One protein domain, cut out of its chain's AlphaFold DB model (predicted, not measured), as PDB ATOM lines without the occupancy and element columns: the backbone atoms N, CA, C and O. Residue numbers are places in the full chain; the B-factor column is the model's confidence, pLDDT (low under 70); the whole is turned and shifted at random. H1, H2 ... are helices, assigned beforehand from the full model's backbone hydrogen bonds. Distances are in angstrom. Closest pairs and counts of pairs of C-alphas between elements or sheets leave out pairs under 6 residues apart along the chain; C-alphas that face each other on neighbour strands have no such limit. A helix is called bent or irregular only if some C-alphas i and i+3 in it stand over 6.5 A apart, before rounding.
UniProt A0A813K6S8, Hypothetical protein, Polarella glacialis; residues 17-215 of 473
ATOM      1  N   MET A  17      89.326 187.727 143.884       46.84
ATOM      2  CA  MET A  17      88.595 188.127 145.086       46.84
ATOM      3  C   MET A  17      88.806 189.601 145.425       46.84
ATOM      4  O   MET A  17      87.841 190.281 145.754       46.84
ATOM      5  N   GLU A  18      90.029 190.110 145.278       48.22
ATOM      6  CA  GLU A  18      90.333 191.540 145.386       48.22
ATOM      7  C   GLU A  18      89.718 192.334 144.225       48.22
ATOM      8  O   GLU A  18      89.314 193.470 144.429       48.22
ATOM      9  N   ALA A  19      89.576 191.743 143.034       46.41
ATOM     10  CA  ALA A  19      88.874 192.351 141.902       46.41
ATOM     11  C   ALA A  19      87.348 192.375 142.105       46.41
ATOM     12  O   ALA A  19      86.720 193.386 141.817       46.41
ATOM     13  N   LEU A  20      86.755 191.313 142.663       51.28
ATOM     14  CA  LEU A  20      85.330 191.243 143.001       51.28
ATOM     15  C   LEU A  20      85.003 192.152 144.194       51.28
ATOM     16  O   LEU A  20      83.965 192.807 144.213       51.28
ATOM     17  N   GLU A  21      85.896 192.233 145.183       53.28
ATOM     18  CA  GLU A  21      85.813 193.227 146.254       53.28
ATOM     19  C   GLU A  21      86.015 194.641 145.719       53.28
ATOM     20  O   GLU A  21      85.278 195.527 146.139       53.28
ATOM     21  N   ALA A  22      86.923 194.863 144.767       52.91
ATOM     22  CA  ALA A  22      87.089 196.153 144.109       52.91
ATOM     23  C   ALA A  22      85.860 196.531 143.269       52.91
ATOM     24  O   ALA A  22      85.445 197.678 143.341       52.91
ATOM     25  N   GLU A  23      85.219 195.609 142.547       47.44
ATOM     26  CA  GLU A  23      83.960 195.856 141.824       47.44
ATOM     27  C   GLU A  23      82.790 196.124 142.785       47.44
ATOM     28  O   GLU A  23      82.000 197.042 142.561       47.44
ATOM     29  N   VAL A  24      82.699 195.388 143.899       50.62
ATOM     30  CA  VAL A  24      81.704 195.622 144.964       50.62
ATOM     31  C   VAL A  24      81.988 196.917 145.742       50.62
ATOM     32  O   VAL A  24      81.054 197.532 146.251       50.62
ATOM     33  N   GLN A  25      83.246 197.356 145.840       48.16
ATOM     34  CA  GLN A  25      83.624 198.651 146.415       48.16
ATOM     35  C   GLN A  25      83.433 199.813 145.427       48.16
ATOM     36  O   GLN A  25      83.067 200.906 145.853       48.16
ATOM     37  N   GLN A  26      83.639 199.591 144.126       45.84
ATOM     38  CA  GLN A  26      83.402 200.568 143.055       45.84
ATOM     39  C   GLN A  26      81.900 200.770 142.798       45.84
ATOM     40  O   GLN A  26      81.470 201.880 142.485       45.84
ATOM     41  N   GLY A  27      81.081 199.731 142.997       46.22
ATOM     42  CA  GLY A  27      79.627 199.824 143.091       46.22
ATOM     43  C   GLY A  27      79.205 200.325 144.471       46.22
ATOM     44  O   GLY A  27      78.976 199.526 145.367       46.22
ATOM     45  N   LEU A  28      79.139 201.648 144.638       47.34
ATOM     46  CA  LEU A  28      78.657 202.411 145.802       47.34
ATOM     47  C   LEU A  28      77.707 201.663 146.780       47.34
ATOM     48  O   LEU A  28      76.522 201.960 146.869       47.34
ATOM     49  N   TRP A  29      78.238 200.794 147.645       47.62
ATOM     50  CA  TRP A  29      77.585 200.375 148.895       47.62
ATOM     51  C   TRP A  29      77.880 201.386 150.019       47.62
ATOM     52  O   TRP A  29      78.202 200.993 151.148       47.62
ATOM     53  N   HIS A  30      77.871 202.687 149.725       48.06
ATOM     54  CA  HIS A  30      78.317 203.707 150.680       48.06
ATOM     55  C   HIS A  30      77.256 204.132 151.701       48.06
ATOM     56  O   HIS A  30      77.601 204.776 152.691       48.06
ATOM     57  N   GLU A  31      76.001 203.708 151.559       54.50
ATOM     58  CA  GLU A  31      74.978 204.015 152.554       54.50
ATOM     59  C   GLU A  31      74.905 202.917 153.622       54.50
ATOM     60  O   GLU A  31      74.306 201.851 153.449       54.50
ATOM     61  N   SER A  32      75.522 203.200 154.773       59.41
ATOM     62  CA  SER A  32      75.403 202.412 156.010       59.41
ATOM     63  C   SER A  32      73.942 202.109 156.378       59.41
ATOM     64  O   SER A  32      73.651 201.083 157.001       59.41
ATOM     65  N   GLU A  33      73.020 202.968 155.945       60.59
ATOM     66  CA  GLU A  33      71.590 202.844 156.153       60.59
ATOM     67  C   GLU A  33      70.965 201.684 155.365       60.59
ATOM     68  O   GLU A  33      70.300 200.849 155.981       60.59
ATOM     69  N   VAL A  34      71.241 201.545 154.063       61.19
ATOM     70  CA  VAL A  34      70.726 200.438 153.228       61.19
ATOM     71  C   VAL A  34      71.241 199.088 153.743       61.19
ATOM     72  O   VAL A  34      70.469 198.141 153.905       61.19
ATOM     73  N   ARG A  35      72.525 199.018 154.131       63.06
ATOM     74  CA  ARG A  35      73.118 197.835 154.795       63.06
ATOM     75  C   ARG A  35      72.408 197.497 156.103       63.06
ATOM     76  O   ARG A  35      72.156 196.330 156.407       63.06
ATOM     77  N   GLY A  36      72.115 198.518 156.906       63.31
ATOM     78  CA  GLY A  36      71.404 198.376 158.171       63.31
ATOM     79  C   GLY A  36      69.963 197.908 157.982       63.31
ATOM     80  O   GLY A  36      69.509 197.038 158.722       63.31
ATOM     81  N   GLN A  37      69.260 198.449 156.985       69.31
ATOM     82  CA  GLN A  37      67.885 198.082 156.652       69.31
ATOM     83  C   GLN A  37      67.794 196.646 156.123       69.31
ATOM     84  O   GLN A  37      66.984 195.878 156.644       69.31
ATOM     85  N   PHE A  38      68.658 196.247 155.179       70.00
ATOM     86  CA  PHE A  38      68.713 194.864 154.693       70.00
ATOM     87  C   PHE A  38      69.027 193.892 155.829       70.00
ATOM     88  O   PHE A  38      68.319 192.904 155.985       70.00
ATOM     89  N   LEU A  39      70.029 194.182 156.673       73.12
ATOM     90  CA  LEU A  39      70.361 193.300 157.794       73.12
ATOM     91  C   LEU A  39      69.167 193.104 158.738       73.12
ATOM     92  O   LEU A  39      68.863 191.966 159.091       73.12
ATOM     93  N   ARG A  40      68.501 194.193 159.145       73.81
ATOM     94  CA  ARG A  40      67.335 194.115 160.039       73.81
ATOM     95  C   ARG A  40      66.222 193.278 159.412       73.81
ATOM     96  O   ARG A  40      65.752 192.330 160.032       73.81
ATOM     97  N   ARG A  41      65.879 193.547 158.148       72.50
ATOM     98  CA  ARG A  41      64.852 192.794 157.409       72.50
ATOM     99  C   ARG A  41      65.233 191.324 157.199       72.50
ATOM    100  O   ARG A  41      64.381 190.443 157.308       72.50
ATOM    101  N   ALA A  42      66.502 191.029 156.919       69.12
ATOM    102  CA  ALA A  42      67.024 189.666 156.793       69.12
ATOM    103  C   ALA A  42      66.869 188.889 158.099       69.12
ATOM    104  O   ALA A  42      66.423 187.750 158.069       69.12
ATOM    105  N   GLN A  43      67.142 189.519 159.239       73.12
ATOM    106  CA  GLN A  43      66.957 188.901 160.551       73.12
ATOM    107  C   GLN A  43      65.470 188.715 160.902       73.12
ATOM    108  O   GLN A  43      65.087 187.660 161.400       73.12
ATOM    109  N   GLU A  44      64.616 189.697 160.600       73.62
ATOM    110  CA  GLU A  44      63.163 189.633 160.841       73.62
ATOM    111  C   GLU A  44      62.476 188.532 160.020       73.62
ATOM    112  O   GLU A  44      61.614 187.805 160.519       73.62
ATOM    113  N   THR A  45      62.877 188.372 158.757       65.75
ATOM    114  CA  THR A  45      62.309 187.364 157.847       65.75
ATOM    115  C   THR A  45      62.744 185.937 158.173       65.75
ATOM    116  O   THR A  45      62.094 184.990 157.731       65.75
ATOM    117  N   GLN A  46      63.777 185.765 158.999       65.81
ATOM    118  CA  GLN A  46      64.292 184.467 159.433       65.81
ATOM    119  C   GLN A  46      63.577 183.886 160.670       65.81
ATOM    120  O   GLN A  46      64.008 182.868 161.222       65.81
ATOM    121  N   SER A  47      62.456 184.469 161.106       64.50
ATOM    122  CA  SER A  47      61.655 183.888 162.188       64.50
ATOM    123  C   SER A  47      60.912 182.611 161.738       64.50
ATOM    124  O   SER A  47      60.450 182.521 160.602       64.50
ATOM    125  N   PRO A  48      60.731 181.598 162.608       57.97
ATOM    126  CA  PRO A  48      59.945 180.404 162.271       57.97
ATOM    127  C   PRO A  48      58.486 180.696 161.866       57.97
ATOM    128  O   PRO A  48      57.875 179.898 161.154       57.97
ATOM    129  N   GLU A  49      57.932 181.823 162.318       60.09
ATOM    130  CA  GLU A  49      56.544 182.260 162.107       60.09
ATOM    131  C   GLU A  49      56.317 182.865 160.708       60.09
ATOM    132  O   GLU A  49      55.225 182.743 160.139       60.09
ATOM    133  N   SER A  50      57.362 183.447 160.103       62.03
ATOM    134  CA  SER A  50      57.312 184.074 158.772       62.03
ATOM    135  C   SER A  50      57.083 183.061 157.636       62.03
ATOM    136  O   SER A  50      56.571 183.408 156.567       62.03
ATOM    137  N   CYS A  51      57.396 181.782 157.875       65.75
ATOM    138  CA  CYS A  51      57.388 180.735 156.853       65.75
ATOM    139  C   CYS A  51      56.007 180.249 156.412       65.75
ATOM    140  O   CYS A  51      55.895 179.573 155.385       65.75
ATOM    141  N   SER A  52      54.950 180.620 157.132       59.41
ATOM    142  CA  SER A  52      53.562 180.333 156.749       59.41
ATOM    143  C   SER A  52      53.183 180.926 155.381       59.41
ATOM    144  O   SER A  52      52.377 180.340 154.662       59.41
ATOM    145  N   ARG A  53      53.817 182.036 154.969       56.75
ATOM    146  CA  ARG A  53      53.507 182.782 153.732       56.75
ATOM    147  C   ARG A  53      54.146 182.224 152.453       56.75
ATOM    148  O   ARG A  53      53.806 182.678 151.364       56.75
ATOM    149  N   PHE A  54      55.060 181.256 152.555       54.81
ATOM    150  CA  PHE A  54      55.881 180.780 151.428       54.81
ATOM    151  C   PHE A  54      55.585 179.330 151.000       54.81
ATOM    152  O   PHE A  54      56.379 178.714 150.282       54.81
ATOM    153  N   GLN A  55      54.434 178.774 151.393       46.47
ATOM    154  CA  GLN A  55      53.980 177.457 150.933       46.47
ATOM    155  C   GLN A  55      53.795 177.456 149.401       46.47
ATOM    156  O   GLN A  55      52.819 177.986 148.884       46.47
ATOM    157  N   GLY A  56      54.743 176.867 148.660       46.97
ATOM    158  CA  GLY A  56      54.582 176.558 147.229       46.97
ATOM    159  C   GLY A  56      55.524 177.258 146.243       46.97
ATOM    160  O   GLY A  56      55.490 176.921 145.063       46.97
ATOM    161  N   ARG A  57      56.407 178.172 146.672       47.00
ATOM    162  CA  ARG A  57      57.412 178.785 145.777       47.00
ATOM    163  C   ARG A  57      58.738 178.016 145.841       47.00
ATOM    164  O   ARG A  57      59.340 177.921 146.906       47.00
ATOM    165  N   ARG A  58      59.201 177.458 144.715       45.19
ATOM    166  CA  ARG A  58      60.581 176.949 144.584       45.19
ATOM    167  C   ARG A  58      61.511 178.135 144.289       45.19
ATOM    168  O   ARG A  58      61.180 178.907 143.390       45.19
ATOM    169  N   PRO A  59      62.640 178.296 145.001       46.19
ATOM    170  CA  PRO A  59      63.648 179.276 144.616       46.19
ATOM    171  C   PRO A  59      64.128 178.974 143.191       46.19
ATOM    172  O   PRO A  59      64.439 177.823 142.880       46.19
ATOM    173  N   VAL A  60      64.158 179.984 142.325       43.41
ATOM    174  CA  VAL A  60      64.844 179.893 141.039       43.41
ATOM    175  C   VAL A  60      66.309 180.134 141.359       43.41
ATOM    176  O   VAL A  60      66.666 181.203 141.850       43.41
ATOM    177  N   ALA A  61      67.147 179.121 141.148       38.59
ATOM    178  CA  ALA A  61      68.585 179.314 141.184       38.59
ATOM    179  C   ALA A  61      68.935 180.269 140.040       38.59
ATOM    180  O   ALA A  61      68.793 179.915 138.870       38.59
ATOM    181  N   PHE A  62      69.338 181.495 140.366       39.22
ATOM    182  CA  PHE A  62      70.007 182.324 139.378       39.22
ATOM    183  C   PHE A  62      71.377 181.687 139.138       39.22
ATOM    184  O   PHE A  62      72.114 181.490 140.109       39.22
ATOM    185  N   PRO A  63      71.738 181.333 137.894       36.22
ATOM    186  CA  PRO A  63      73.112 181.003 137.585       36.22
ATOM    187  C   PRO A  63      73.897 182.303 137.732       36.22
ATOM    188  O   PRO A  63      73.974 183.107 136.808       36.22
ATOM    189  N   VAL A  64      74.414 182.566 138.931       38.88
ATOM    190  CA  VAL A  64      75.423 183.603 139.087       38.88
ATOM    191  C   VAL A  64      76.627 183.086 138.300       38.88
ATOM    192  O   VAL A  64      77.067 181.964 138.574       38.88
ATOM    193  N   PRO A  65      77.148 183.825 137.305       36.84
ATOM    194  CA  PRO A  65      78.379 183.460 136.625       36.84
ATOM    195  C   PRO A  65      79.527 183.736 137.597       36.84
ATOM    196  O   PRO A  65      80.267 184.703 137.487       36.84
ATOM    197  N   LEU A  66      79.618 182.910 138.632       42.12
ATOM    198  CA  LEU A  66      80.704 182.918 139.582       42.12
ATOM    199  C   LEU A  66      81.811 182.086 138.951       42.12
ATOM    200  O   LEU A  66      81.918 180.883 139.191       42.12
ATOM    201  N   SER A  67      82.672 182.730 138.167       41.19
ATOM    202  CA  SER A  67      84.041 182.253 137.971       41.19
ATOM    203  C   SER A  67      84.811 182.404 139.289       41.19
ATOM    204  O   SER A  67      85.795 183.125 139.364       41.19
ATOM    205  N   VAL A  68      84.317 181.776 140.360       43.53
ATOM    206  CA  VAL A  68      85.010 181.701 141.645       43.53
ATOM    207  C   VAL A  68      86.158 180.708 141.455       43.53
ATOM    208  O   VAL A  68      85.886 179.566 141.038       43.53
ATOM    209  N   PRO A  69      87.409 181.138 141.709       41.22
ATOM    210  CA  PRO A  69      88.587 180.283 141.701       41.22
ATOM    211  C   PRO A  69      88.334 178.998 142.489       41.22
ATOM    212  O   PRO A  69      87.614 179.010 143.484       41.22
ATOM    213  N   GLU A  70      88.857 177.870 142.017       42.72
ATOM    214  CA  GLU A  70      88.558 176.547 142.581       42.72
ATOM    215  C   GLU A  70      88.947 176.431 144.069       42.72
ATOM    216  O   GLU A  70      88.269 175.745 144.828       42.72
ATOM    217  N   ASP A  71      89.956 177.194 144.493       39.03
ATOM    218  CA  ASP A  71      90.447 177.376 145.863       39.03
ATOM    219  C   ASP A  71      89.588 178.315 146.733       39.03
ATOM    220  O   ASP A  71      89.655 178.248 147.958       39.03
ATOM    221  N   ALA A  72      88.759 179.166 146.121       40.59
ATOM    222  CA  ALA A  72      87.822 180.066 146.800       40.59
ATOM    223  C   ALA A  72      86.372 179.553 146.785       40.59
ATOM    224  O   ALA A  72      85.480 180.164 147.384       40.59
ATOM    225  N   ARG A  73      86.099 178.440 146.088       48.16
ATOM    226  CA  ARG A  73      84.797 177.775 146.171       48.16
ATOM    227  C   ARG A  73      84.640 177.232 147.588       48.16
ATOM    228  O   ARG A  73      85.601 176.680 148.121       48.16
ATOM    229  N   PRO A  74      83.446 177.338 148.199       49.88
ATOM    230  CA  PRO A  74      83.178 176.602 149.423       49.88
ATOM    231  C   PRO A  74      83.557 175.149 149.157       49.88
ATOM    232  O   PRO A  74      83.116 174.583 148.148       49.88
ATOM    233  N   ILE A  75      84.421 174.581 150.000       50.31
ATOM    234  CA  ILE A  75      84.822 173.180 149.895       50.31
ATOM    235  C   ILE A  75      83.529 172.386 149.725       50.31
ATOM    236  O   ILE A  75      82.590 172.578 150.500       50.31
ATOM    237  N   ASN A  76      83.441 171.534 148.695       60.03
ATOM    238  CA  ASN A  76      82.290 170.654 148.501       60.03
ATOM    239  C   ASN A  76      82.288 169.603 149.618       60.03
ATOM    240  O   ASN A  76      82.626 168.433 149.437       60.03
ATOM    241  N   ARG A  77      81.934 170.048 150.818       67.12
ATOM    242  CA  ARG A  77      82.055 169.296 152.053       67.12
ATOM    243  C   ARG A  77      81.102 168.121 152.071       67.12
ATOM    244  O   ARG A  77      81.407 167.085 152.641       67.12
ATOM    245  N   SER A  78      79.982 168.251 151.370       72.56
ATOM    246  CA  SER A  78      79.072 167.143 151.126       72.56
ATOM    247  C   SER A  78      79.755 165.984 150.395       72.56
ATOM    248  O   SER A  78      79.497 164.839 150.748       72.56
ATOM    249  N   ALA A  79      80.629 166.250 149.416       71.31
ATOM    250  CA  ALA A  79      81.406 165.197 148.759       71.31
ATOM    251  C   ALA A  79      82.417 164.565 149.722       71.31
ATOM    252  O   ALA A  79      82.463 163.345 149.828       71.31
ATOM    253  N   ARG A  80      83.132 165.379 150.509       71.38
ATOM    254  CA  ARG A  80      84.087 164.866 151.500       71.38
ATOM    255  C   ARG A  80      83.423 164.007 152.580       71.38
ATOM    256  O   ARG A  80      83.928 162.945 152.917       71.38
ATOM    257  N   LEU A  81      82.276 164.438 153.100       73.69
ATOM    258  CA  LEU A  81      81.480 163.663 154.055       73.69
ATOM    259  C   LEU A  81      81.013 162.334 153.443       73.69
ATOM    260  O   LEU A  81      81.035 161.316 154.123       73.69
ATOM    261  N   LEU A  82      80.636 162.317 152.160       80.19
ATOM    262  CA  LEU A  82      80.282 161.078 151.458       80.19
ATOM    263  C   LEU A  82      81.482 160.139 151.280       80.19
ATOM    264  O   LEU A  82      81.331 158.942 151.505       80.19
ATOM    265  N   GLU A  83      82.656 160.662 150.914       81.25
ATOM    266  CA  GLU A  83      83.900 159.879 150.810       81.25
ATOM    267  C   GLU A  83      84.274 159.218 152.137       81.25
ATOM    268  O   GLU A  83      84.714 158.072 152.157       81.25
ATOM    269  N   LEU A  84      84.071 159.935 153.243       77.25
ATOM    270  CA  LEU A  84      84.318 159.438 154.594       77.25
ATOM    271  C   LEU A  84      83.192 158.520 155.106       77.25
ATOM    272  O   LEU A  84      83.268 158.034 156.225       77.25
ATOM    273  N   GLY A  85      82.131 158.273 154.332       81.44
ATOM    274  CA  GLY A  85      81.014 157.437 154.782       81.44
ATOM    275  C   GLY A  85      80.217 158.051 155.938       81.44
ATOM    276  O   GLY A  85      79.654 157.325 156.757       81.44
ATOM    277  N   ALA A  86      80.166 159.383 156.017       79.88
ATOM    278  CA  ALA A  86      79.463 160.088 157.076       79.88
ATOM    279  C   ALA A  86      77.952 159.802 157.080       79.88
ATOM    280  O   ALA A  86      77.355 159.555 156.023       79.88
ATOM    281  N   PRO A  87      77.288 159.903 158.247       82.75
ATOM    282  CA  PRO A  87      75.848 159.724 158.343       82.75
ATOM    283  C   PRO A  87      75.073 160.615 157.365       82.75
ATOM    284  O   PRO A  87      75.351 161.807 157.209       82.75
ATOM    285  N   SER A  88      74.028 160.059 156.748       85.31
ATOM    286  CA  SER A  88      73.234 160.741 155.714       85.31
ATOM    287  C   SER A  88      72.655 162.087 156.167       85.31
ATOM    288  O   SER A  88      72.552 163.020 155.365       85.31
ATOM    289  N   PHE A  89      72.322 162.225 157.454       85.38
ATOM    290  CA  PHE A  89      71.831 163.480 158.018       85.38
ATOM    291  C   PHE A  89      72.895 164.589 157.999       85.38
ATOM    292  O   PHE A  89      72.546 165.736 157.729       85.38
ATOM    293  N   GLN A  90      74.180 164.275 158.211       83.50
ATOM    294  CA  GLN A  90      75.261 165.266 158.141       83.50
ATOM    295  C   GLN A  90      75.417 165.792 156.710       83.50
ATOM    296  O   GLN A  90      75.484 167.002 156.493       83.50
ATOM    297  N   VAL A  91      75.375 164.895 155.718       83.81
ATOM    298  CA  VAL A  91      75.409 165.267 154.294       83.81
ATOM    299  C   VAL A  91      74.211 166.151 153.939       83.81
ATOM    300  O   VAL A  91      74.364 167.168 153.263       83.81
ATOM    301  N   ALA A  92      73.012 165.807 154.415       85.44
ATOM    302  CA  ALA A  92      71.806 166.592 154.163       85.44
ATOM    303  C   ALA A  92      71.881 168.005 154.771       85.44
ATOM    304  O   ALA A  92      71.474 168.969 154.116       85.44
ATOM    305  N   ILE A  93      72.431 168.140 155.982       83.69
ATOM    306  CA  ILE A  93      72.650 169.436 156.643       83.69
ATOM    307  C   ILE A  93      73.698 170.254 155.889       83.69
ATOM    308  O   ILE A  93      73.434 171.412 155.570       83.69
ATOM    309  N   SER A  94      74.836 169.648 155.535       82.12
ATOM    310  CA  SER A  94      75.894 170.297 154.749       82.12
ATOM    311  C   SER A  94      75.349 170.851 153.428       82.12
ATOM    312  O   SER A  94      75.547 172.028 153.131       82.12
ATOM    313  N   ARG A  95      74.565 170.060 152.681       82.12
ATOM    314  CA  ARG A  95      73.902 170.523 151.450       82.12
ATOM    315  C   ARG A  95      72.923 171.661 151.717       82.12
ATOM    316  O   ARG A  95      72.902 172.638 150.979       82.12
ATOM    317  N   ALA A  96      72.091 171.552 152.751       82.12
ATOM    318  CA  ALA A  96      71.116 172.593 153.063       82.12
ATOM    319  C   ALA A  96      71.789 173.924 153.439       82.12
ATOM    320  O   ALA A  96      71.296 174.983 153.052       82.12
ATOM    321  N   PHE A  97      72.923 173.859 154.135       81.44
ATOM    322  CA  PHE A  97      73.743 175.017 154.460       81.44
ATOM    323  C   PHE A  97      74.402 175.633 153.218       81.44
ATOM    324  O   PHE A  97      74.295 176.842 153.017       81.44
ATOM    325  N   GLN A  98      74.991 174.807 152.347       78.81
ATOM    326  CA  GLN A  98      75.589 175.227 151.075       78.81
ATOM    327  C   GLN A  98      74.601 176.022 150.207       78.81
ATOM    328  O   GLN A  98      74.937 177.086 149.693       78.81
ATOM    329  N   GLU A  99      73.367 175.530 150.068       80.81
ATOM    330  CA  GLU A  99      72.327 176.216 149.291       80.81
ATOM    331  C   GLU A  99      72.008 177.602 149.860       80.81
ATOM    332  O   GLU A  99      71.895 178.576 149.116       80.81
ATOM    333  N   LEU A 100      71.897 177.726 151.184       82.94
ATOM    334  CA  LEU A 100      71.613 179.015 151.810       82.94
ATOM    335  C   LEU A 100      72.802 179.983 151.704       82.94
ATOM    336  O   LEU A 100      72.601 181.174 151.471       82.94
ATOM    337  N   ALA A 101      74.033 179.476 151.813       81.88
ATOM    338  CA  ALA A 101      75.240 180.261 151.572       81.88
ATOM    339  C   ALA A 101      75.279 180.801 150.131       81.88
ATOM    340  O   ALA A 101      75.539 181.986 149.934       81.88
ATOM    341  N   ASN A 102      74.919 179.990 149.129       82.69
ATOM    342  CA  ASN A 102      74.826 180.433 147.731       82.69
ATOM    343  C   ASN A 102      73.804 181.569 147.546       82.69
ATOM    344  O   ASN A 102      74.058 182.531 146.815       82.69
ATOM    345  N   VAL A 103      72.663 181.503 148.239       84.62
ATOM    346  CA  VAL A 103      71.664 182.584 148.224       84.62
ATOM    347  C   VAL A 103      72.210 183.844 148.905       84.62
ATOM    348  O   VAL A 103      71.972 184.940 148.408       84.62
ATOM    349  N   ALA A 104      72.996 183.718 149.980       84.62
ATOM    350  CA  ALA A 104      73.655 184.858 150.632       84.62
ATOM    351  C   ALA A 104      74.666 185.553 149.709       84.62
ATOM    352  O   ALA A 104      74.669 186.781 149.617       84.62
ATOM    353  N   ILE A 105      75.470 184.773 148.979       83.31
ATOM    354  CA  ILE A 105      76.392 185.282 147.952       83.31
ATOM    355  C   ILE A 105      75.606 186.019 146.866       83.31
ATOM    356  O   ILE A 105      75.935 187.152 146.521       83.31
ATOM    357  N   THR A 106      74.538 185.398 146.359       83.25
ATOM    358  CA  THR A 106      73.680 185.985 145.321       83.25
ATOM    359  C   THR A 106      73.070 187.301 145.791       83.25
ATOM    360  O   THR A 106      73.108 188.288 145.062       83.25
ATOM    361  N   ALA A 107      72.556 187.337 147.022       84.06
ATOM    362  CA  ALA A 107      71.975 188.534 147.606       84.06
ATOM    363  C   ALA A 107      72.993 189.669 147.706       84.06
ATOM    364  O   ALA A 107      72.712 190.787 147.280       84.06
ATOM    365  N   ARG A 108      74.199 189.359 148.184       84.00
ATOM    366  CA  ARG A 108      75.298 190.317 148.273       84.00
ATOM    367  C   ARG A 108      75.669 190.888 146.903       84.00
ATOM    368  O   ARG A 108      75.740 192.102 146.754       84.00
ATOM    369  N   VAL A 109      75.885 190.039 145.899       81.00
ATOM    370  CA  VAL A 109      76.274 190.476 144.543       81.00
ATOM    371  C   VAL A 109      75.154 191.280 143.876       81.00
ATOM    372  O   VAL A 109      75.406 192.324 143.274       81.00
ATOM    373  N   PHE A 110      73.906 190.834 144.010       82.88
ATOM    374  CA  PHE A 110      72.748 191.515 143.434       82.88
ATOM    375  C   PHE A 110      72.524 192.890 144.065       82.88
ATOM    376  O   PHE A 110      72.407 193.879 143.351       82.88
ATOM    377  N   CYS A 111      72.523 192.980 145.396       80.12
ATOM    378  CA  CYS A 111      72.353 194.255 146.088       80.12
ATOM    379  C   CYS A 111      73.533 195.213 145.848       80.12
ATOM    380  O   CYS A 111      73.341 196.422 145.925       80.12
ATOM    381  N   ALA A 112      74.716 194.695 145.483       74.94
ATOM    382  CA  ALA A 112      75.851 195.506 145.035       74.94
ATOM    383  C   ALA A 112      75.670 196.150 143.681       74.94
ATOM    384  O   ALA A 112      76.009 197.310 143.480       74.94
ATOM    385  N   SER A 113      75.149 195.371 142.748       76.94
ATOM    386  CA  SER A 113      74.995 195.798 141.368       76.94
ATOM    387  C   SER A 113      73.693 196.572 141.151       76.94
ATOM    388  O   SER A 113      73.621 197.389 140.238       76.94
ATOM    389  N   ARG A 114      72.662 196.325 141.974       80.75
ATOM    390  CA  ARG A 114      71.293 196.857 141.852       80.75
ATOM    391  C   ARG A 114      70.710 197.229 143.221       80.75
ATOM    392  O   ARG A 114      69.749 196.617 143.690       80.75
ATOM    393  N   TYR A 115      71.308 198.222 143.880       77.19
ATOM    394  CA  TYR A 115      70.917 198.640 145.235       77.19
ATOM    395  C   TYR A 115      69.449 199.095 145.329       77.19
ATOM    396  O   TYR A 115      68.765 198.773 146.299       77.19
ATOM    397  N   ASP A 116      68.939 199.757 144.285       76.94
ATOM    398  CA  ASP A 116      67.558 200.237 144.140       76.94
ATOM    399  C   ASP A 116      66.516 199.107 144.133       76.94
ATOM    400  O   ASP A 116      65.337 199.331 144.399       76.94
ATOM    401  N   ARG A 117      66.954 197.877 143.848       81.19
ATOM    402  CA  ARG A 117      66.104 196.687 143.739       81.19
ATOM    403  C   ARG A 117      66.425 195.629 144.785       81.19
ATOM    404  O   ARG A 117      65.878 194.532 144.712       81.19
ATOM    405  N   CYS A 118      67.270 195.930 145.772       76.31
ATOM    406  CA  CYS A 118      67.701 194.960 146.783       76.31
ATOM    407  C   CYS A 118      66.519 194.311 147.541       76.31
ATOM    408  O   CYS A 118      66.579 193.133 147.893       76.31
ATOM    409  N   ASP A 119      65.395 195.021 147.694       79.75
ATOM    410  CA  ASP A 119      64.161 194.488 148.291       79.75
ATOM    411  C   ASP A 119      63.567 193.286 147.534       79.75
ATOM    412  O   ASP A 119      62.926 192.427 148.145       79.75
ATOM    413  N   GLU A 120      63.827 193.143 146.231       83.69
ATOM    414  CA  GLU A 120      63.416 191.959 145.464       83.69
ATOM    415  C   GLU A 120      64.092 190.685 145.982       83.69
ATOM    416  O   GLU A 120      63.513 189.594 145.933       83.69
ATOM    417  N   MET A 121      65.300 190.816 146.536       84.38
ATOM    418  CA  MET A 121      66.051 189.698 147.091       84.38
ATOM    419  C   MET A 121      65.437 189.164 148.385       84.38
ATOM    420  O   MET A 121      65.565 187.977 148.685       84.38
ATOM    421  N   MET A 122      64.707 189.998 149.130       80.50
ATOM    422  CA  MET A 122      64.112 189.607 150.408       80.50
ATOM    423  C   MET A 122      63.106 188.462 150.265       80.50
ATOM    424  O   MET A 122      63.014 187.603 151.144       80.50
ATOM    425  N   VAL A 123      62.385 188.402 149.142       80.19
ATOM    426  CA  VAL A 123      61.444 187.311 148.837       80.19
ATOM    427  C   VAL A 123      62.191 185.984 148.676       80.19
ATOM    428  O   VAL A 123      61.780 184.971 149.246       80.19
ATOM    429  N   TRP A 124      63.300 185.987 147.935       82.00
ATOM    430  CA  TRP A 124      64.124 184.798 147.694       82.00
ATOM    431  C   TRP A 124      64.878 184.358 148.945       82.00
ATOM    432  O   TRP A 124      64.924 183.162 149.241       82.00
ATOM    433  N   TRP A 125      65.407 185.317 149.706       83.69
ATOM    434  CA  TRP A 125      66.039 185.086 151.002       83.69
ATOM    435  C   TRP A 125      65.083 184.382 151.966       83.69
ATOM    436  O   TRP A 125      65.385 183.296 152.464       83.69
ATOM    437  N   SER A 126      63.882 184.944 152.141       83.06
ATOM    438  CA  SER A 126      62.844 184.394 153.021       83.06
ATOM    439  C   SER A 126      62.420 182.988 152.588       83.06
ATOM    440  O   SER A 126      62.363 182.069 153.404       83.06
ATOM    441  N   ALA A 127      62.171 182.781 151.290       83.00
ATOM    442  CA  ALA A 127      61.791 181.472 150.762       83.00
ATOM    443  C   ALA A 127      62.892 180.415 150.975       83.00
ATOM    444  O   ALA A 127      62.595 179.278 151.350       83.00
ATOM    445  N   SER A 128      64.156 180.792 150.777       85.00
ATOM    446  CA  SER A 128      65.313 179.905 150.955       85.00
ATOM    447  C   SER A 128      65.524 179.538 152.420       85.00
ATOM    448  O   SER A 128      65.738 178.366 152.735       85.00
ATOM    449  N   TRP A 129      65.363 180.504 153.330       86.75
ATOM    450  CA  TRP A 129      65.363 180.246 154.767       86.75
ATOM    451  C   TRP A 129      64.265 179.258 155.171       86.75
ATOM    452  O   TRP A 129      64.519 178.271 155.860       86.75
ATOM    453  N   CYS A 130      63.041 179.452 154.683       86.38
ATOM    454  CA  CYS A 130      61.933 178.554 154.997       86.38
ATOM    455  C   CYS A 130      62.122 177.143 154.436       86.38
ATOM    456  O   CYS A 130      61.749 176.159 155.084       86.38
ATOM    457  N   LEU A 131      62.743 177.020 153.260       86.00
ATOM    458  CA  LEU A 131      63.136 175.726 152.714       86.00
ATOM    459  C   LEU A 131      64.191 175.042 153.592       86.00
ATOM    460  O   LEU A 131      64.051 173.845 153.856       86.00
ATOM    461  N   LEU A 132      65.198 175.779 154.081       86.81
ATOM    462  CA  LEU A 132      66.160 175.268 155.062       86.81
ATOM    463  C   LEU A 132      65.428 174.762 156.309       86.81
ATOM    464  O   LEU A 132      65.587 173.599 156.668       86.81
ATOM    465  N   MET A 133      64.567 175.578 156.920       88.44
ATOM    466  CA  MET A 133      63.819 175.196 158.125       88.44
ATOM    467  C   MET A 133      62.994 173.922 157.921       88.44
ATOM    468  O   MET A 133      62.979 173.042 158.782       88.44
ATOM    469  N   ARG A 134      62.335 173.779 156.764       87.50
ATOM    470  CA  ARG A 134      61.601 172.554 156.417       87.50
ATOM    471  C   ARG A 134      62.534 171.350 156.290       87.50
ATOM    472  O   ARG A 134      62.197 170.282 156.790       87.50
ATOM    473  N   ARG A 135      63.689 171.506 155.634       89.19
ATOM    474  CA  ARG A 135      64.693 170.438 155.506       89.19
ATOM    475  C   ARG A 135      65.232 170.021 156.870       89.19
ATOM    476  O   ARG A 135      65.273 168.832 157.139       89.19
ATOM    477  N   LEU A 136      65.567 170.969 157.745       89.31
ATOM    478  CA  LEU A 136      66.062 170.677 159.094       89.31
ATOM    479  C   LEU A 136      65.025 169.926 159.939       89.31
ATOM    480  O   LEU A 136      65.388 168.984 160.637       89.31
ATOM    481  N   ARG A 137      63.732 170.263 159.824       89.88
ATOM    482  CA  ARG A 137      62.652 169.484 160.460       89.88
ATOM    483  C   ARG A 137      62.590 168.052 159.929       89.88
ATOM    484  O   ARG A 137      62.640 167.125 160.720       89.88
ATOM    485  N   LEU A 138      62.578 167.872 158.606       90.06
ATOM    486  CA  LEU A 138      62.575 166.534 157.999       90.06
ATOM    487  C   LEU A 138      63.803 165.711 158.407       90.06
ATOM    488  O   LEU A 138      63.684 164.523 158.683       90.06
ATOM    489  N   ILE A 139      64.974 166.348 158.474       90.75
ATOM    490  CA  ILE A 139      66.207 165.711 158.935       90.75
ATOM    491  C   ILE A 139      66.046 165.278 160.392       90.75
ATOM    492  O   ILE A 139      66.265 164.106 160.687       90.75
ATOM    493  N   SER A 140      65.590 166.178 161.270       91.75
ATOM    494  CA  SER A 140      65.300 165.888 162.678       91.75
ATOM    495  C   SER A 140      64.338 164.701 162.838       91.75
ATOM    496  O   SER A 140      64.585 163.809 163.648       91.75
ATOM    497  N   ASP A 141      63.286 164.642 162.020       89.38
ATOM    498  CA  ASP A 141      62.293 163.560 162.020       89.38
ATOM    499  C   ASP A 141      62.832 162.235 161.461       89.38
ATOM    500  O   ASP A 141      62.243 161.180 161.700       89.38
ATOM    501  N   SER A 142      63.946 162.269 160.728       90.38
ATOM    502  CA  SER A 142      64.614 161.098 160.139       90.38
ATOM    503  C   SER A 142      65.842 160.623 160.919       90.38
ATOM    504  O   SER A 142      66.442 159.613 160.555       90.38
ATOM    505  N   LEU A 143      66.221 161.325 161.993       92.00
ATOM    506  CA  LEU A 143      67.371 160.948 162.813       92.00
ATOM    507  C   LEU A 143      67.184 159.550 163.429       92.00
ATOM    508  O   LEU A 143      66.050 159.201 163.804       92.00
ATOM    509  N   PRO A 144      68.288 158.787 163.588       91.50
ATOM    510  CA  PRO A 144      68.277 157.506 164.289       91.50
ATOM    511  C   PRO A 144      67.836 157.678 165.756       91.50
ATOM    512  O   PRO A 144      67.831 158.806 166.263       91.50
ATOM    513  N   PRO A 145      67.498 156.585 166.472       94.88
ATOM    514  CA  PRO A 145      67.065 156.651 167.870       94.88
ATOM    515  C   PRO A 145      68.007 157.466 168.767       94.88
ATOM    516  O   PRO A 145      67.538 158.322 169.515       94.88
ATOM    517  N   ALA A 146      69.323 157.281 168.611       95.38
ATOM    518  CA  ALA A 146      70.358 158.035 169.320       95.38
ATOM    519  C   ALA A 146      70.188 159.558 169.209       95.38
ATOM    520  O   ALA A 146      70.310 160.270 170.201       95.38
ATOM    521  N   GLY A 147      69.801 160.064 168.035       94.75
ATOM    522  CA  GLY A 147      69.618 161.496 167.801       94.75
ATOM    523  C   GLY A 147      68.403 162.109 168.509       94.75
ATOM    524  O   GLY A 147      68.256 163.333 168.521       94.75
ATOM    525  N   ARG A 148      67.523 161.288 169.100       95.56
ATOM    526  CA  ARG A 148      66.319 161.726 169.831       95.56
ATOM    527  C   ARG A 148      66.424 161.531 171.340       95.56
ATOM    528  O   ARG A 148      65.535 161.975 172.064       95.56
ATOM    529  N   VAL A 149      67.482 160.881 171.812       96.06
ATOM    530  CA  VAL A 149      67.730 160.663 173.239       96.06
ATOM    531  C   VAL A 149      68.488 161.853 173.814       96.06
ATOM    532  O   VAL A 149      69.330 162.456 173.149       96.06
ATOM    533  N   LEU A 150      68.148 162.226 175.051       96.38
ATOM    534  CA  LEU A 150      68.881 163.247 175.793       96.38
ATOM    535  C   LEU A 150      70.302 162.736 176.029       96.38
ATOM    536  O   LEU A 150      70.496 161.760 176.743       96.38
ATOM    537  N   SER A 151      71.276 163.386 175.409       96.88
ATOM    538  CA  SER A 151      72.687 163.039 175.551       96.88
ATOM    539  C   SER A 151      73.295 163.667 176.809       96.88
ATOM    540  O   SER A 151      72.692 164.534 177.450       96.88
ATOM    541  N   ALA A 152      74.537 163.297 177.136       96.81
ATOM    542  CA  ALA A 152      75.291 163.912 178.233       96.81
ATOM    543  C   ALA A 152      75.555 165.423 178.039       96.81
ATOM    544  O   ALA A 152      75.903 166.105 179.000       96.81
ATOM    545  N   LEU A 153      75.342 165.963 176.831       95.50
ATOM    546  CA  LEU A 153      75.366 167.406 176.547       95.50
ATOM    547  C   LEU A 153      74.113 168.144 177.053       95.50
ATOM    548  O   LEU A 153      73.997 169.354 176.871       95.50
ATOM    549  N   GLY A 154      73.138 167.436 177.633       94.56
ATOM    550  CA  GLY A 154      71.879 168.029 178.091       94.56
ATOM    551  C   GLY A 154      70.930 168.418 176.952       94.56
ATOM    552  O   GLY A 154      69.995 169.186 177.161       94.56
ATOM    553  N   THR A 155      71.152 167.885 175.749       94.38
ATOM    554  CA  THR A 155      70.336 168.132 174.552       94.38
ATOM    555  C   THR A 155      70.254 166.881 173.670       94.38
ATOM    556  O   THR A 155      70.950 165.893 173.916       94.38
ATOM    557  N   THR A 156      69.400 166.913 172.649       95.50
ATOM    558  CA  THR A 156      69.287 165.872 171.615       95.50
ATOM    559  C   THR A 156      69.828 166.402 170.288       95.50
ATOM    560  O   THR A 156      69.728 167.600 170.010       95.50
ATOM    561  N   THR A 157      70.346 165.529 169.418       94.31
ATOM    562  CA  THR A 157      70.733 165.924 168.051       94.31
ATOM    563  C   THR A 157      69.547 166.551 167.307       94.31
ATOM    564  O   THR A 157      69.709 167.562 166.632       94.31
ATOM    565  N   ALA A 158      68.332 166.029 167.497       94.38
ATOM    566  CA  ALA A 158      67.097 166.584 166.938       94.38
ATOM    567  C   ALA A 158      66.845 168.041 167.366       94.38
ATOM    568  O   ALA A 158      66.532 168.896 166.531       94.38
ATOM    569  N   ALA A 159      67.015 168.358 168.654       91.56
ATOM    570  CA  ALA A 159      66.873 169.719 169.164       91.56
ATOM    571  C   ALA A 159      67.974 170.639 168.616       91.56
ATOM    572  O   ALA A 159      67.690 171.768 168.212       91.56
ATOM    573  N   LEU A 160      69.213 170.145 168.519       91.00
ATOM    574  CA  LEU A 160      70.307 170.900 167.911       91.00
ATOM    575  C   LEU A 160      70.017 171.250 166.448       91.00
ATOM    576  O   LEU A 160      70.144 172.410 166.068       91.00
ATOM    577  N   VAL A 161      69.562 170.287 165.643       90.25
ATOM    578  CA  VAL A 161      69.229 170.495 164.224       90.25
ATOM    579  C   VAL A 161      68.056 171.462 164.048       90.25
ATOM    580  O   VAL A 161      68.104 172.341 163.191       90.25
ATOM    581  N   SER A 162      66.986 171.294 164.824       88.00
ATOM    582  CA  SER A 162      65.726 172.012 164.590       88.00
ATOM    583  C   SER A 162      65.630 173.373 165.286       88.00
ATOM    584  O   SER A 162      64.833 174.206 164.851       88.00
ATOM    585  N   GLN A 163      66.421 173.614 166.338       85.12
ATOM    586  CA  GLN A 163      66.313 174.815 167.179       85.12
ATOM    587  C   GLN A 163      67.624 175.597 167.261       85.12
ATOM    588  O   GLN A 163      67.616 176.816 167.091       85.12
ATOM    589  N   VAL A 164      68.749 174.916 167.501       85.62
ATOM    590  CA  VAL A 164      70.036 175.593 167.727       85.62
ATOM    591  C   VAL A 164      70.680 176.003 166.408       85.62
ATOM    592  O   VAL A 164      70.999 177.177 166.248       85.62
ATOM    593  N   LEU A 165      70.790 175.089 165.438       83.81
ATOM    594  CA  LEU A 165      71.419 175.368 164.145       83.81
ATOM    595  C   LEU A 165      70.828 176.609 163.470       83.81
ATOM    596  O   LEU A 165      71.591 177.524 163.176       83.81
ATOM    597  N   PRO A 166      69.499 176.722 163.268       83.69
ATOM    598  CA  PRO A 166      68.940 177.905 162.626       83.69
ATOM    599  C   PRO A 166      69.318 179.190 163.352       83.69
ATOM    600  O   PRO A 166      69.702 180.164 162.718       83.69
ATOM    601  N   ARG A 167      69.261 179.192 164.686       82.31
ATOM    602  CA  ARG A 167      69.573 180.372 165.490       82.31
ATOM    603  C   ARG A 167      71.023 180.821 165.308       82.31
ATOM    604  O   ARG A 167      71.254 182.016 165.137       82.31
ATOM    605  N   GLU A 168      71.968 179.884 165.313       78.06
ATOM    606  CA  GLU A 168      73.394 180.190 165.141       78.06
ATOM    607  C   GLU A 168      73.730 180.643 163.711       78.06
ATOM    608  O   GLU A 168      74.689 181.383 163.500       78.06
ATOM    609  N   LEU A 169      72.913 180.268 162.721       78.56
ATOM    610  CA  LEU A 169      73.107 180.645 161.322       78.56
ATOM    611  C   LEU A 169      72.608 182.051 160.958       78.56
ATOM    612  O   LEU A 169      73.130 182.646 160.015       78.56
ATOM    613  N   ILE A 170      71.629 182.601 161.686       80.56
ATOM    614  CA  ILE A 170      70.989 183.897 161.373       80.56
ATOM    615  C   ILE A 170      72.021 185.019 161.235       80.56
ATOM    616  O   ILE A 170      72.065 185.723 160.224       80.56
ATOM    617  N   MET A 171      72.866 185.185 162.254       76.94
ATOM    618  CA  MET A 171      73.846 186.268 162.319       76.94
ATOM    619  C   MET A 171      74.944 186.182 161.250       76.94
ATOM    620  O   MET A 171      75.093 187.169 160.522       76.94
ATOM    621  N   PRO A 172      75.704 185.072 161.107       74.75
ATOM    622  CA  PRO A 172      76.785 184.994 160.120       74.75
ATOM    623  C   PRO A 172      76.264 185.174 158.697       74.75
ATOM    624  O   PRO A 172      76.821 185.958 157.930       74.75
ATOM    625  N   LEU A 173      75.162 184.502 158.349       80.94
ATOM    626  CA  LEU A 173      74.608 184.551 156.999       80.94
ATOM    627  C   LEU A 173      74.048 185.927 156.660       80.94
ATOM    628  O   LEU A 173      74.294 186.427 155.566       80.94
ATOM    629  N   SER A 174      73.330 186.561 157.589       81.50
ATOM    630  CA  SER A 174      72.765 187.889 157.339       81.50
ATOM    631  C   SER A 174      73.853 188.964 157.296       81.50
ATOM    632  O   SER A 174      73.791 189.858 156.456       81.50
ATOM    633  N   ALA A 175      74.887 188.871 158.144       78.19
ATOM    634  CA  ALA A 175      76.041 189.771 158.088       78.19
ATOM    635  C   ALA A 175      76.824 189.617 156.775       78.19
ATOM    636  O   ALA A 175      77.244 190.616 156.185       78.19
ATOM    637  N   PHE A 176      76.980 188.380 156.298       80.88
ATOM    638  CA  PHE A 176      77.619 188.088 155.022       80.88
ATOM    639  C   PHE A 176      76.814 188.612 153.829       80.88
ATOM    640  O   PHE A 176      77.372 189.327 152.994       80.88
ATOM    641  N   ALA A 177      75.509 188.320 153.782       82.62
ATOM    642  CA  ALA A 177      74.600 188.779 152.732       82.62
ATOM    643  C   ALA A 177      74.511 190.315 152.672       82.62
ATOM    644  O   ALA A 177      74.504 190.892 151.590       82.62
ATOM    645  N   ALA A 178      74.525 190.984 153.831       80.56
ATOM    646  CA  ALA A 178      74.489 192.445 153.941       80.56
ATOM    647  C   ALA A 178      75.829 193.140 153.625       80.56
ATOM    648  O   ALA A 178      75.931 194.359 153.770       80.56
ATOM    649  N   GLY A 179      76.887 192.385 153.301       75.06
ATOM    650  CA  GLY A 179      78.217 192.945 153.053       75.06
ATOM    651  C   GLY A 179      78.862 193.608 154.279       75.06
ATOM    652  O   GLY A 179      79.699 194.496 154.120       75.06
ATOM    653  N   LYS A 180      78.472 193.225 155.507       77.44
ATOM    654  CA  LYS A 180      79.080 193.756 156.747       77.44
ATOM    655  C   LYS A 180      80.464 193.189 157.038       77.44
ATOM    656  O   LYS A 180      81.240 193.820 157.741       77.44
ATOM    657  N   ILE A 181      80.743 192.006 156.514       73.31
ATOM    658  CA  ILE A 181      82.049 191.350 156.573       73.31
ATOM    659  C   ILE A 181      82.602 191.223 155.155       73.31
ATOM    660  O   ILE A 181      81.826 191.172 154.193       73.31
ATOM    661  N   SER A 182      83.928 191.192 155.003       71.88
ATOM    662  CA  SER A 182      84.559 191.001 153.690       71.88
ATOM    663  C   SER A 182      84.138 189.664 153.076       71.88
ATOM    664  O   SER A 182      83.598 188.791 153.767       71.88
ATOM    665  N   PHE A 183      84.301 189.515 151.765       71.50
ATOM    666  CA  PHE A 183      83.824 188.307 151.105       71.50
ATOM    667  C   PHE A 183      84.634 187.088 151.567       71.50
ATOM    668  O   PHE A 183      84.053 186.071 151.947       71.50
ATOM    669  N   ALA A 184      85.962 187.232 151.628       67.56
ATOM    670  CA  ALA A 184      86.872 186.194 152.108       67.56
ATOM    671  C   ALA A 184      86.583 185.787 153.564       67.56
ATOM    672  O   ALA A 184      86.449 184.601 153.864       67.56
ATOM    673  N   ILE A 185      86.407 186.768 154.461       68.94
ATOM    674  CA  ILE A 185      86.098 186.510 155.877       68.94
ATOM    675  C   ILE A 185      84.739 185.819 156.015       68.94
ATOM    676  O   ILE A 185      84.595 184.890 156.807       68.94
ATOM    677  N   GLY A 186      83.741 186.247 155.241       71.81
ATOM    678  CA  GLY A 186      82.410 185.657 155.291       71.81
ATOM    679  C   GLY A 186      82.366 184.207 154.828       71.81
ATOM    680  O   GLY A 186      81.741 183.389 155.499       71.81
ATOM    681  N   LEU A 187      83.068 183.862 153.747       72.75
ATOM    682  CA  LEU A 187      83.170 182.469 153.307       72.75
ATOM    683  C   LEU A 187      83.876 181.589 154.343       72.75
ATOM    684  O   LEU A 187      83.344 180.538 154.695       72.75
ATOM    685  N   ALA A 188      85.013 182.039 154.879       69.56
ATOM    686  CA  ALA A 188      85.742 181.298 155.908       69.56
ATOM    687  C   ALA A 188      84.902 181.108 157.184       69.56
ATOM    688  O   ALA A 188      84.884 180.028 157.772       69.56
ATOM    689  N   ALA A 189      84.156 182.136 157.602       70.62
ATOM    690  CA  ALA A 189      83.264 182.047 158.753       70.62
ATOM    691  C   ALA A 189      82.136 181.030 158.529       70.62
ATOM    692  O   ALA A 189      81.837 180.247 159.428       70.62
ATOM    693  N   LEU A 190      81.523 181.013 157.341       73.38
ATOM    694  CA  LEU A 190      80.474 180.048 157.014       73.38
ATOM    695  C   LEU A 190      81.008 178.616 156.979       73.38
ATOM    696  O   LEU A 190      80.368 177.723 157.537       73.38
ATOM    697  N   ASP A 191      82.177 178.399 156.379       72.31
ATOM    698  CA  ASP A 191      82.801 177.077 156.340       72.31
ATOM    699  C   ASP A 191      83.108 176.568 157.756       72.31
ATOM    700  O   ASP A 191      82.619 175.504 158.147       72.31
ATOM    701  N   ASN A 192      83.768 177.388 158.580       72.69
ATOM    702  CA  ASN A 192      84.091 177.058 159.971       72.69
ATOM    703  C   ASN A 192      82.843 176.769 160.811       72.69
ATOM    704  O   ASN A 192      82.794 175.761 161.514       72.69
ATOM    705  N   VAL A 193      81.808 177.610 160.715       74.12
ATOM    706  CA  VAL A 193      80.527 177.387 161.405       74.12
ATOM    707  C   VAL A 193      79.932 176.044 161.004       74.12
ATOM    708  O   VAL A 193      79.487 175.287 161.866       74.12
ATOM    709  N   SER A 194      79.965 175.710 159.713       74.69
ATOM    710  CA  SER A 194      79.483 174.416 159.246       74.69
ATOM    711  C   SER A 194      80.275 173.268 159.879       74.69
ATOM    712  O   SER A 194      79.680 172.250 160.257       74.69
ATOM    713  N   VAL A 195      81.606 173.408 159.977       76.31
ATOM    714  CA  VAL A 195      82.533 172.395 160.504       76.31
ATOM    715  C   VAL A 195      82.223 172.092 161.948       76.31
ATOM    716  O   VAL A 195      81.740 170.997 162.246       76.31
ATOM    717  N   VAL A 196      82.352 173.118 162.782       80.50
ATOM    718  CA  VAL A 196      82.111 173.059 164.222       80.50
ATOM    719  C   VAL A 196      80.717 172.506 164.515       80.50
ATOM    720  O   VAL A 196      80.550 171.653 165.384       80.50
ATOM    721  N   PHE A 197      79.699 172.950 163.772       83.94
ATOM    722  CA  PHE A 197      78.334 172.523 164.050       83.94
ATOM    723  C   PHE A 197      78.076 171.060 163.677       83.94
ATOM    724  O   PHE A 197      77.342 170.364 164.373       83.94
ATOM    725  N   THR A 198      78.677 170.570 162.592       82.56
ATOM    726  CA  THR A 198      78.539 169.158 162.202       82.56
ATOM    727  C   THR A 198      79.164 168.247 163.254       82.56
ATOM    728  O   THR A 198      78.539 167.266 163.648       82.56
ATOM    729  N   GLU A 199      80.334 168.621 163.776       87.19
ATOM    730  CA  GLU A 199      80.990 167.904 164.874       87.19
ATOM    731  C   GLU A 199      80.174 167.982 166.173       87.19
ATOM    732  O   GLU A 199      80.066 166.996 166.899       87.19
ATOM    733  N   TYR A 200      79.497 169.104 166.439       90.75
ATOM    734  CA  TYR A 200      78.597 169.205 167.589       90.75
ATOM    735  C   TYR A 200      77.401 168.246 167.487       90.75
ATOM    736  O   TYR A 200      77.044 167.565 168.452       90.75
ATOM    737  N   LEU A 201      76.791 168.155 166.302       90.75
ATOM    738  CA  LEU A 201      75.708 167.207 166.038       90.75
ATOM    739  C   LEU A 201      76.163 165.758 166.181       90.75
ATOM    740  O   LEU A 201      75.410 164.917 166.678       90.75
ATOM    741  N   GLU A 202      77.382 165.481 165.737       91.25
ATOM    742  CA  GLU A 202      78.006 164.175 165.839       91.25
ATOM    743  C   GLU A 202      78.261 163.775 167.287       91.25
ATOM    744  O   GLU A 202      77.783 162.724 167.710       91.25
ATOM    745  N   ALA A 203      78.900 164.645 168.068       94.69
ATOM    746  CA  ALA A 203      79.117 164.443 169.495       94.69
ATOM    747  C   ALA A 203      77.793 164.189 170.232       94.69
ATOM    748  O   ALA A 203      77.690 163.257 171.029       94.69
ATOM    749  N   ALA A 204      76.743 164.960 169.925       95.44
ATOM    750  CA  ALA A 204      75.414 164.739 170.491       95.44
ATOM    751  C   ALA A 204      74.815 163.384 170.107       95.44
ATOM    752  O   ALA A 204      74.174 162.747 170.942       95.44
ATOM    753  N   ASN A 205      75.041 162.920 168.877       95.25
ATOM    754  CA  ASN A 205      74.545 161.623 168.434       95.25
ATOM    755  C   ASN A 205      75.326 160.465 169.078       95.25
ATOM    756  O   ASN A 205      74.707 159.511 169.541       95.25
ATOM    757  N   LEU A 206      76.658 160.560 169.168       96.75
ATOM    758  CA  LEU A 206      77.511 159.579 169.853       96.75
ATOM    759  C   LEU A 206      77.146 159.466 171.338       96.75
ATOM    760  O   LEU A 206      76.971 158.369 171.859       96.75
ATOM    761  N   LEU A 207      76.947 160.600 172.009       98.19
ATOM    762  CA  LEU A 207      76.540 160.634 173.413       98.19
ATOM    763  C   LEU A 207      75.072 160.234 173.624       98.19
ATOM    764  O   LEU A 207      74.708 159.773 174.704       98.19
ATOM    765  N   GLY A 208      74.218 160.408 172.614       97.69
ATOM    766  CA  GLY A 208      72.862 159.863 172.606       97.69
ATOM    767  C   GLY A 208      72.867 158.337 172.507       97.69
ATOM    768  O   GLY A 208      72.130 157.677 173.235       97.69
ATOM    769  N   GLN A 209      73.740 157.776 171.665       97.69
ATOM    770  CA  GLN A 209      73.957 156.331 171.573       97.69
ATOM    771  C   GLN A 209      74.535 155.778 172.885       97.69
ATOM    772  O   GLN A 209      74.016 154.803 173.419       97.69
ATOM    773  N   GLU A 210      75.512 156.469 173.474       98.00
ATOM    774  CA  GLU A 210      76.064 156.129 174.791       98.00
ATOM    775  C   GLU A 210      74.982 156.057 175.878       98.00
ATOM    776  O   GLU A 210      74.954 155.118 176.675       98.00
ATOM    777  N   ALA A 211      74.060 157.024 175.886       97.69
ATOM    778  CA  ALA A 211      72.950 157.048 176.829       97.69
ATOM    779  C   ALA A 211      71.960 155.889 176.615       97.69
ATOM    780  O   ALA A 211      71.389 155.398 177.587       97.69
ATOM    781  N   ILE A 212      71.762 155.429 175.374       98.00
ATOM    782  CA  ILE A 212      70.946 154.241 175.081       98.00
ATOM    783  C   ILE A 212      71.620 152.988 175.641       98.00
ATOM    784  O   ILE A 212      70.981 152.212 176.352       98.00
ATOM    785  N   ASP A 213      72.901 152.805 175.337       97.62
ATOM    786  CA  ASP A 213      73.596 151.543 175.593       97.62
ATOM    787  C   ASP A 213      73.989 151.381 177.068       97.62
ATOM    788  O   ASP A 213      73.991 150.273 177.612       97.62
ATOM    789  N   HIS A 214      74.311 152.488 177.743       97.25
ATOM    790  CA  HIS A 214      74.913 152.468 179.078       97.25
ATOM    791  C   HIS A 214      74.244 153.412 180.082       97.25
ATOM    792  O   HIS A 214      74.698 153.521 181.235       97.25
ATOM    793  N   GLY A 215      73.176 154.106 179.681       96.88
ATOM    794  CA  GLY A 215      72.650 155.230 180.445       96.88
ATOM    795  C   GLY A 215      73.731 156.290 180.670       96.88
ATOM    796  O   GLY A 215      74.685 156.425 179.914       96.88
TER     797      GLY A 215
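Overview. This is residues 17 to 215 of the 473 residues of the protein "Hypothetical protein" of Polarella glacialis (UniProt A0A813K6S8). Four long helices, H5, H6, H8 and H9, run side by side, and H2 joins them beside H6 and H8 toward one end, giving an up-and-down bundle in which each helix runs against the one before it. Short helices sit round it: H1 near the last residues of H5, H7 on H8 and H9 at the opposite end, H3 on H6, and H4 on H5, with the long link of residues 55 to 76 passing outside the bundle from H3 to H4. The printed part has 199 residues with nine named helices, H1 to H9 in order, and no named strand; the class is all helix. It is compact, with a radius of gyration of the C-alphas of 18.0 A, and elongated, spanning 60 by 38 by 27 A.

Arrangement. Start at H1, residues 17 to 26: it only just touches H5, residues 88 to 113, with 3 pairs of C-alphas within 8 A, using residues 109 to 113 of H5 alone; the closest C-alphas are those of Val 24 and Ala 112, 5.9 A apart. Next, residues 39 to 43 of H2, residues 32 to 45, touch residues 170 to 175 of H8, residues 157 to 177, the closest C-alphas being those of Leu 39 and Ser 174, 5.9 A apart. H3, residues 50 to 54, touches H6, residues 119 to 142, at residues 126 to 130 alone, closest at C-alphas 51 and 130, 5.4 A apart. H4, residues 77 to 83, makes a helical hairpin with H5, touching its residues 90 to 95 alone, closest at C-alphas 78 and 91, 5.2 A apart. H5 and H6 form another hairpin, opposite ways at a shallow tilt of 5 degrees, with C-alphas 96 and 132 closest at 6.0 A. H7, residues 145 to 148, touches H9, residues 183 to 214, at residues 204 to 212 alone, closest at C-alphas 146 and 208, 4.5 A apart. H8 and H9 form a third hairpin at a shallow tilt of 6 degrees, closest at C-alphas 176 and 186, 5.4 A apart, while H6 and H9 stay apart. H8 is only just irregular, with C-alphas 168 and 171 6.7 A apart, and has a kink of 36 degrees near residue 171. Every O i to N i+4 pair is within hydrogen-bond range in H1, H2, H4, H5 and H9; the counts are 18 of 20 in H6, 12 of 17 in H8 and 0 of 1 in H3, where 2 of 2 O i to N i+3 pairs are; H7 is too short for an i+4 pair.

Along the chain. Find C-alpha 17 at (88.595, 188.127, 145.086), where H1 begins. H2 measures 20.0 A, H5 37.9 A, H6 35.4 A and H8 27.8 A. H9 runs 46.3 A to C-alpha 214 at (74.913, 152.468, 179.078).

Size, cuts and confidence. The C-alphas farthest apart, those of Gln 26 and His 214, are 60.7 A apart. The printed part has no cut, and its one long link is H3 to H4. Mean pLDDT of the printed part is 74.9, with 58 residues under 70, among them residues 17 to 37 and 45 to 77.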